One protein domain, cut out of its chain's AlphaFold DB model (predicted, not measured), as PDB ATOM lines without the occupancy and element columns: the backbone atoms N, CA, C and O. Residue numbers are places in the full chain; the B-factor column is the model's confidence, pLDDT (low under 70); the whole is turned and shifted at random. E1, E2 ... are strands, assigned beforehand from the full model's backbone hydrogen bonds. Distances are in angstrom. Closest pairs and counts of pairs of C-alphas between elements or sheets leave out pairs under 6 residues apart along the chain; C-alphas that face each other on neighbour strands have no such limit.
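This is residues 14 to 69 of the 84 residues of an uncharacterized protein of Streptomyces sp. IB2014 011-12 (UniProt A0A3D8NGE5). The printed part is a long, thin double ribbon: E1 and E4 run side by side at one end, two mostly unnamed stretches continue from them, and the small hairpin E2 and E3 makes a head at the other end. Residues 68 to 69, at the end of the printed part, fold back and pair with residues 60 to 61 of E4. There are 56 residues printed, with no named helix and four named strands in the order E1, E2, E3, E4, which form two antiparallel sheets, E1 - E4 and E2 - E3. The class is all strand, though under half of the residues, 23 of the 56, are in named elements. The whole is extended, a rod of 58 by 22 by 15 A, with a radius of gyration of the C-alphas of 19.4 A.

E1 is residues 15 to 22 and is 22.8 A long from its first to its last C-alpha, beginning at C-alpha 15 at (1.062, 16.942, 47.088). E2 is residues 30 to 32, 6.9 A long, and ends at C-alpha 32 at (-22.513, 36.724, 7.801). E3 is residues 38 to 40, 7.2 A long. E4, residues 54 to 62, is the longest strand by residues, is 23.6 A long and ends at C-alpha 62 at (0.378, 13.754, 44.114).

E1 and E4 are antiparallel neighbours, with 156 degrees between their N-to-C directions. The C-alphas of Cys 15 and Cys 62 face each other at 4.4 A, and those of Glu 22 and Arg 54 at 5.3 A. N 18 and O 59 are 2.9 A apart and N 59 and O 18 are 2.8 A apart, within hydrogen-bond range. E4 bends by 52 degrees at residue 57. Beyond this sheet, residues 25 to 26 pair with residues 49 to 50, antiparallel. E2 and E3 form a hairpin, antiparallel at 145 degrees, where the C-alphas of Ala 30 and Pro 40 face each other at 4.4 A. N 31 and O 39 are within hydrogen-bond range at 2.8 A. E1 and E2 are apart, and so are E3 and E4, E1 and E3, and E2 and E4.

The two C-alphas farthest apart are those of Gln 14 and Asp 34, at 59.1 A, while the C-alphas of Gln 14 and Trp 69, first and last printed, are 13.6 A apart. The printed part has no cut. The link from E2 to E3 is tight, with 5 residues, that from E1 to E2 is short, with 7, and that from E3 to E4 is long, with 13, residues 41 to 53. The mean pLDDT of the printed part is 81.1, and residues 43 to 51 are under 70.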
ATOM      1  N   GLN A  14       4.476  14.263  49.301       92.12
ATOM      2  CA  GLN A  14       3.946  15.621  49.228       92.12
ATOM      3  C   GLN A  14       3.092  15.845  47.968       92.12
ATOM      4  O   GLN A  14       3.402  15.366  46.874       92.12
ATOM      5  N   CYS A  15       1.993  16.574  48.145       93.25
ATOM      6  CA  CYS A  15       1.062  16.942  47.088       93.25
ATOM      7  C   CYS A  15       1.225  18.405  46.674       93.25
ATOM      8  O   CYS A  15       1.532  19.265  47.501       93.25
ATOM      9  N   GLY A  16       0.976  18.668  45.394       90.12
ATOM     10  CA  GLY A  16       0.754  20.005  44.861       90.12
ATOM     11  C   GLY A  16      -0.728  20.381  44.898       90.12
ATOM     12  O   GLY A  16      -1.601  19.520  45.048       90.12
ATOM     13  N   ILE A  17      -0.998  21.676  44.741       88.75
ATOM     14  CA  ILE A  17      -2.337  22.234  44.533       88.75
ATOM     15  C   ILE A  17      -2.406  22.767  43.102       88.75
ATOM     16  O   ILE A  17      -1.452  23.378  42.627       88.75
ATOM     17  N   ALA A  18      -3.516  22.514  42.418       87.25
ATOM     18  CA  ALA A  18      -3.837  23.112  41.131       87.25
ATOM     19  C   ALA A  18      -5.242  23.717  41.183       87.25
ATOM     20  O   ALA A  18      -6.134  23.185  41.850       87.25
ATOM     21  N   GLU A  19      -5.428  24.819  40.468       85.50
ATOM     22  CA  GLU A  19      -6.723  25.462  40.280       85.50
ATOM     23  C   GLU A  19      -7.155  25.264  38.834       85.50
ATOM     24  O   GLU A  19      -6.426  25.602  37.903       85.50
ATOM     25  N   ASP A  20      -8.329  24.672  38.659       81.31
ATOM     26  CA  ASP A  20      -8.984  24.582  37.367       81.31
ATOM     27  C   ASP A  20      -9.755  25.892  37.168       81.31
ATOM     28  O   ASP A  20     -10.571  26.295  38.009       81.31
ATOM     29  N   VAL A  21      -9.457  26.571  36.066       81.00
ATOM     30  CA  VAL A  21      -9.910  27.931  35.784       81.00
ATOM     31  C   VAL A  21     -10.743  27.925  34.508       81.00
ATOM     32  O   VAL A  21     -10.327  27.346  33.507       81.00
ATOM     33  N   GLU A  22     -11.906  28.577  34.544       79.81
ATOM     34  CA  GLU A  22     -12.682  28.894  33.343       79.81
ATOM     35  C   GLU A  22     -12.314  30.283  32.857       79.81
ATOM     36  O   GLU A  22     -12.303  31.235  33.641       79.81
ATOM     37  N   SER A  23     -12.096  30.415  31.558       74.19
ATOM     38  CA  SER A  23     -12.126  31.704  30.884       74.19
ATOM     39  C   SER A  23     -12.913  31.568  29.591       74.19
ATOM     40  O   SER A  23     -12.890  30.530  28.930       74.19
ATOM     41  N   TYR A  24     -13.624  32.630  29.234       70.94
ATOM     42  CA  TYR A  24     -14.253  32.758  27.932       70.94
ATOM     43  C   TYR A  24     -13.948  34.140  27.372       70.94
ATOM     44  O   TYR A  24     -13.730  35.106  28.109       70.94
ATOM     45  N   SER A  25     -13.861  34.198  26.050       71.94
ATOM     46  CA  SER A  25     -13.702  35.441  25.306       71.94
ATOM     47  C   SER A  25     -14.973  35.644  24.506       71.94
ATOM     48  O   SER A  25     -15.304  34.801  23.674       71.94
ATOM     49  N   ASP A  26     -15.683  36.727  24.786       73.75
ATOM     50  CA  ASP A  26     -16.759  37.188  23.922       73.75
ATOM     51  C   ASP A  26     -16.149  38.138  22.889       73.75
ATOM     52  O   ASP A  26     -15.547  39.147  23.252       73.75
ATOM     53  N   LEU A  27     -16.237  37.777  21.610       71.81
ATOM     54  CA  LEU A  27     -15.718  38.581  20.500       71.81
ATOM     55  C   LEU A  27     -16.741  39.616  20.005       71.81
ATOM     56  O   LEU A  27     -16.465  40.328  19.043       71.81
ATOM     57  N   GLY A  28     -17.901  39.707  20.662       74.81
ATOM     58  CA  GLY A  28     -18.985  40.598  20.288       74.81
ATOM     59  C   GLY A  28     -19.836  40.052  19.133       74.81
ATOM     60  O   GLY A  28     -19.762  38.868  18.788       74.81
ATOM     61  N   PRO A  29     -20.691  40.902  18.538       82.12
ATOM     62  CA  PRO A  29     -21.567  40.519  17.436       82.12
ATOM     63  C   PRO A  29     -20.794  39.995  16.218       82.12
ATOM     64  O   PRO A  29     -19.732  40.510  15.863       82.12
ATOM     65  N   ALA A  30     -21.359  38.997  15.542       86.00
ATOM     66  CA  ALA A  30     -20.839  38.464  14.288       86.00
ATOM     67  C   ALA A  30     -21.772  38.821  13.123       86.00
ATOM     68  O   ALA A  30     -22.989  38.903  13.293       86.00
ATOM     69  N   VAL A  31     -21.195  38.988  11.935       90.38
ATOM     70  CA  VAL A  31     -21.911  39.183  10.670       90.38
ATOM     71  C   VAL A  31     -21.647  38.010   9.730       90.38
ATOM     72  O   VAL A  31     -20.613  37.347   9.823       90.38
ATOM     73  N   ILE A  32     -22.608  37.744   8.847       94.56
ATOM     74  CA  ILE A  32     -22.513  36.724   7.801       94.56
ATOM     75  C   ILE A  32     -22.360  37.460   6.468       94.56
ATOM     76  O   ILE A  32     -23.219  38.274   6.129       94.56
ATOM     77  N   ASP A  33     -21.272  37.197   5.753       90.44
ATOM     78  CA  ASP A  33     -21.012  37.741   4.420       90.44
ATOM     79  C   ASP A  33     -21.849  37.031   3.341       90.44
ATOM     80  O   ASP A  33     -22.416  35.959   3.563       90.44
ATOM     81  N   ASP A  34     -21.902  37.614   2.142       93.56
ATOM     82  CA  ASP A  34     -22.685  37.094   1.009       93.56
ATOM     83  C   ASP A  34     -22.227  35.703   0.523       93.56
ATOM     84  O   ASP A  34     -22.987  34.978  -0.119       93.56
ATOM     85  N   ASP A  35     -20.990  35.313   0.837       94.44
ATOM     86  CA  ASP A  35     -20.426  33.987   0.563       94.44
ATOM     87  C   ASP A  35     -20.694  32.967   1.690       94.44
ATOM     88  O   ASP A  35     -20.287  31.807   1.598       94.44
ATOM     89  N   GLY A  36     -21.403  33.385   2.744       92.19
ATOM     90  CA  GLY A  36     -21.703  32.586   3.928       92.19
ATOM     91  C   GLY A  36     -20.598  32.584   4.986       92.19
ATOM     92  O   GLY A  36     -20.732  31.885   5.994       92.19
ATOM     93  N   THR A  37     -19.517  33.344   4.796       93.62
ATOM     94  CA  THR A  37     -18.442  33.459   5.783       93.62
ATOM     95  C   THR A  37     -18.936  34.208   7.022       93.62
ATOM     96  O   THR A  37     -19.515  35.287   6.929       93.62
ATOM     97  N   VAL A  38     -18.695  33.644   8.210       88.94
ATOM     98  CA  VAL A  38     -18.973  34.306   9.493       88.94
ATOM     99  C   VAL A  38     -17.722  35.054   9.940       88.94
ATOM    100  O   VAL A  38     -16.666  34.440  10.102       88.94
ATOM    101  N   ARG A  39     -17.837  36.358  10.199       84.62
ATOM    102  CA  ARG A  39     -16.742  37.178  10.737       84.62
ATOM    103  C   ARG A  39     -17.216  38.100  11.864       84.62
ATOM    104  O   ARG A  39     -18.413  38.377  11.956       84.62
ATOM    105  N   PRO A  40     -16.309  38.586  12.730       83.50
ATOM    106  CA  PRO A  40     -16.651  39.618  13.703       83.50
ATOM    107  C   PRO A  40     -17.222  40.854  13.000       83.50
ATOM    108  O   PRO A  40     -16.722  41.247  11.943       83.50
ATOM    109  N   GLN A  41     -18.256  41.462  13.583       83.31
ATOM    110  CA  GLN A  41     -18.846  42.697  13.063       83.31
ATOM    111  C   GLN A  41     -17.825  43.847  13.054       83.31
ATOM    112  O   GLN A  41     -17.786  44.613  12.095       83.31
ATOM    113  N   ASP A  42     -16.966  43.906  14.076       78.88
ATOM    114  CA  ASP A  42     -15.916  44.912  14.250       78.88
ATOM    115  C   ASP A  42     -14.523  44.240  14.286       78.88
ATOM    116  O   ASP A  42     -14.008  43.932  15.363       78.88
ATOM    117  N   PRO A  43     -13.898  43.969  13.124       65.31
ATOM    118  CA  PRO A  43     -12.642  43.211  13.033       65.31
ATOM    119  C   PRO A  43     -11.415  43.946  13.602       65.31
ATOM    120  O   PRO A  43     -10.454  43.290  13.999       65.31
ATOM    121  N   ASP A  44     -11.462  45.280  13.684       65.62
ATOM    122  CA  ASP A  44     -10.407  46.124  14.270       65.62
ATOM    123  C   ASP A  44     -10.628  46.401  15.769       65.62
ATOM    124  O   ASP A  44      -9.860  47.121  16.411       65.62
ATOM    125  N   GLY A  45     -11.706  45.862  16.344       57.19
ATOM    126  CA  GLY A  45     -12.009  46.042  17.748       57.19
ATOM    127  C   GLY A  45     -11.034  45.260  18.619       57.19
ATOM    128  O   GLY A  45     -11.138  44.044  18.740       57.19
ATOM    129  N   GLU A  46     -10.193  45.961  19.375       55.50
ATOM    130  CA  GLU A  46      -9.481  45.419  20.548       55.50
ATOM    131  C   GLU A  46     -10.442  44.930  21.669       55.50
ATOM    132  O   GLU A  46     -10.028  44.623  22.784       55.50
ATOM    133  N   HIS A  47     -11.748  44.865  21.387       55.25
ATOM    134  CA  HIS A  47     -12.863  44.852  22.329       55.25
ATOM    135  C   HIS A  47     -13.480  43.470  22.541       55.25
ATOM    136  O   HIS A  47     -14.634  43.370  22.949       55.25
ATOM    137  N   GLY A  48     -12.725  42.396  22.306       55.59
ATOM    138  CA  GLY A  48     -13.129  41.105  22.843       55.59
ATOM    139  C   GLY A  48     -13.215  41.221  24.368       55.59
ATOM    140  O   GLY A  48     -12.196  41.470  25.020       55.59
ATOM    141  N   HIS A  49     -14.403  41.060  24.953       59.91
ATOM    142  CA  HIS A  49     -14.539  40.976  26.401       59.91
ATOM    143  C   HIS A  49     -13.876  39.674  26.848       59.91
ATOM    144  O   HIS A  49     -14.445  38.582  26.788       59.91
ATOM    145  N   LYS A  50     -12.616  39.783  27.271       61.44
ATOM    146  CA  LYS A  50     -11.933  38.713  27.986       61.44
ATOM    147  C   LYS A  50     -12.482  38.720  29.395       61.44
ATOM    148  O   LYS A  50     -12.217  39.635  30.169       61.44
ATOM    149  N   HIS A  51     -13.283  37.716  29.708       65.81
ATOM    150  CA  HIS A  51     -13.780  37.570  31.059       65.81
ATOM    151  C   HIS A  51     -12.657  37.053  31.947       65.81
ATOM    152  O   HIS A  51     -11.949  36.110  31.580       65.81
ATOM    153  N   ASP A  52     -12.507  37.694  33.108       72.19
ATOM    154  CA  ASP A  52     -11.471  37.335  34.065       72.19
ATOM    155  C   ASP A  52     -11.542  35.840  34.392       72.19
ATOM    156  O   ASP A  52     -12.636  35.330  34.669       72.19
ATOM    157  N   PRO A  53     -10.394  35.140  34.376       73.06
ATOM    158  CA  PRO A  53     -10.344  33.730  34.697       73.06
ATOM    159  C   PRO A  53     -10.970  33.476  36.073       73.06
ATOM    160  O   PRO A  53     -10.535  34.037  37.081       73.06
ATOM    161  N   ARG A  54     -12.000  32.625  36.134       71.31
ATOM    162  CA  ARG A  54     -12.673  32.275  37.390       71.31
ATOM    163  C   ARG A  54     -12.259  30.875  37.836       71.31
ATOM    164  O   ARG A  54     -12.453  29.923  37.079       71.31
ATOM    165  N   PRO A  55     -11.740  30.708  39.067       71.19
ATOM    166  CA  PRO A  55     -11.479  29.384  39.614       71.19
ATOM    167  C   PRO A  55     -12.796  28.619  39.777       71.19
ATOM    168  O   PRO A  55     -13.659  29.004  40.574       71.19
ATOM    169  N   ILE A  56     -12.941  27.520  39.041       79.31
ATOM    170  CA  ILE A  56     -14.107  26.632  39.128       79.31
ATOM    171  C   ILE A  56     -13.888  25.614  40.244       79.31
ATOM    172  O   ILE A  56     -14.810  25.261  40.982       79.31
ATOM    173  N   ARG A  57     -12.653  25.111  40.365       80.38
ATOM    174  CA  ARG A  57     -12.343  23.970  41.227       80.38
ATOM    175  C   ARG A  57     -10.887  23.987  41.670       80.38
ATOM    176  O   ARG A  57      -9.986  24.106  40.854       80.38
ATOM    177  N   THR A  58     -10.648  23.784  42.960       86.12
ATOM    178  CA  THR A  58      -9.297  23.545  43.484       86.12
ATOM    179  C   THR A  58      -9.095  22.045  43.684       86.12
ATOM    180  O   THR A  58      -9.934  21.362  44.286       86.12
ATOM    181  N   ARG A  59      -7.974  21.507  43.203       89.25
ATOM    182  CA  ARG A  59      -7.599  20.097  43.352       89.25
ATOM    183  C   ARG A  59      -6.229  19.953  43.997       89.25
ATOM    184  O   ARG A  59      -5.323  20.744  43.760       89.25
ATOM    185  N   ALA A  60      -6.082  18.912  44.801       91.25
ATOM    186  CA  ALA A  60      -4.787  18.412  45.221       91.25
ATOM    187  C   ALA A  60      -4.365  17.277  44.288       91.25
ATOM    188  O   ALA A  60      -5.213  16.505  43.837       91.25
ATOM    189  N   TYR A  61      -3.070  17.163  44.011       93.06
ATOM    190  CA  TYR A  61      -2.520  16.066  43.221       93.06
ATOM    191  C   TYR A  61      -1.159  15.623  43.759       93.06
ATOM    192  O   TYR A  61      -0.354  16.425  44.230       93.06
ATOM    193  N   CYS A  62      -0.898  14.320  43.709       94.56
ATOM    194  CA  CYS A  62       0.378  13.754  44.114       94.56
ATOM    195  C   CYS A  62       1.436  13.967  43.028       94.56
ATOM    196  O   CYS A  62       1.235  13.554  41.887       94.56
ATOM    197  N   LEU A  63       2.591  14.515  43.415       90.75
ATOM    198  CA  LEU A  63       3.726  14.766  42.517       90.75
ATOM    199  C   LEU A  63       4.404  13.483  42.002       90.75
ATOM    200  O   LEU A  63       5.193  13.544  41.067       90.75
ATOM    201  N   THR A  64       4.115  12.328  42.608       94.75
ATOM    202  CA  THR A  64       4.763  11.049  42.271       94.75
ATOM    203  C   THR A  64       3.803  10.058  41.625       94.75
ATOM    204  O   THR A  64       4.089   9.552  40.549       94.75
ATOM    205  N   CYS A  65       2.661   9.764  42.259       94.19
ATOM    206  CA  CYS A  65       1.728   8.752  41.747       94.19
ATOM    207  C   CYS A  65       0.563   9.326  40.927       94.19
ATOM    208  O   CYS A  65      -0.305   8.568  40.500       94.19
ATOM    209  N   GLY A  66       0.486  10.653  40.763       91.00
ATOM    210  CA  GLY A  66      -0.566  11.321  39.988       91.00
ATOM    211  C   GLY A  66      -1.971  11.263  40.601       91.00
ATOM    212  O   GLY A  66      -2.908  11.812  40.029       91.00
ATOM    213  N   HIS A  67      -2.147  10.626  41.765       93.06
ATOM    214  CA  HIS A  67      -3.432  10.590  42.461       93.06
ATOM    215  C   HIS A  67      -3.898  12.014  42.782       93.06
ATOM    216  O   HIS A  67      -3.211  12.731  43.510       93.06
ATOM    217  N   GLY A  68      -5.063  12.400  42.258       91.75
ATOM    218  CA  GLY A  68      -5.663  13.707  42.494       91.75
ATOM    219  C   GLY A  68      -7.077  13.622  43.057       91.75
ATOM    220  O   GLY A  68      -7.810  12.671  42.796       91.75
ATOM    221  N   TRP A  69      -7.455  14.633  43.834       91.06
ATOM    222  CA  TRP A  69      -8.789  14.773  44.410       91.06
ATOM    223  C   TRP A  69      -9.152  16.243  44.589       91.06
ATOM    224  O   TRP A  69      -8.308  17.135  44.627       91.06
TER     225      TRP A  69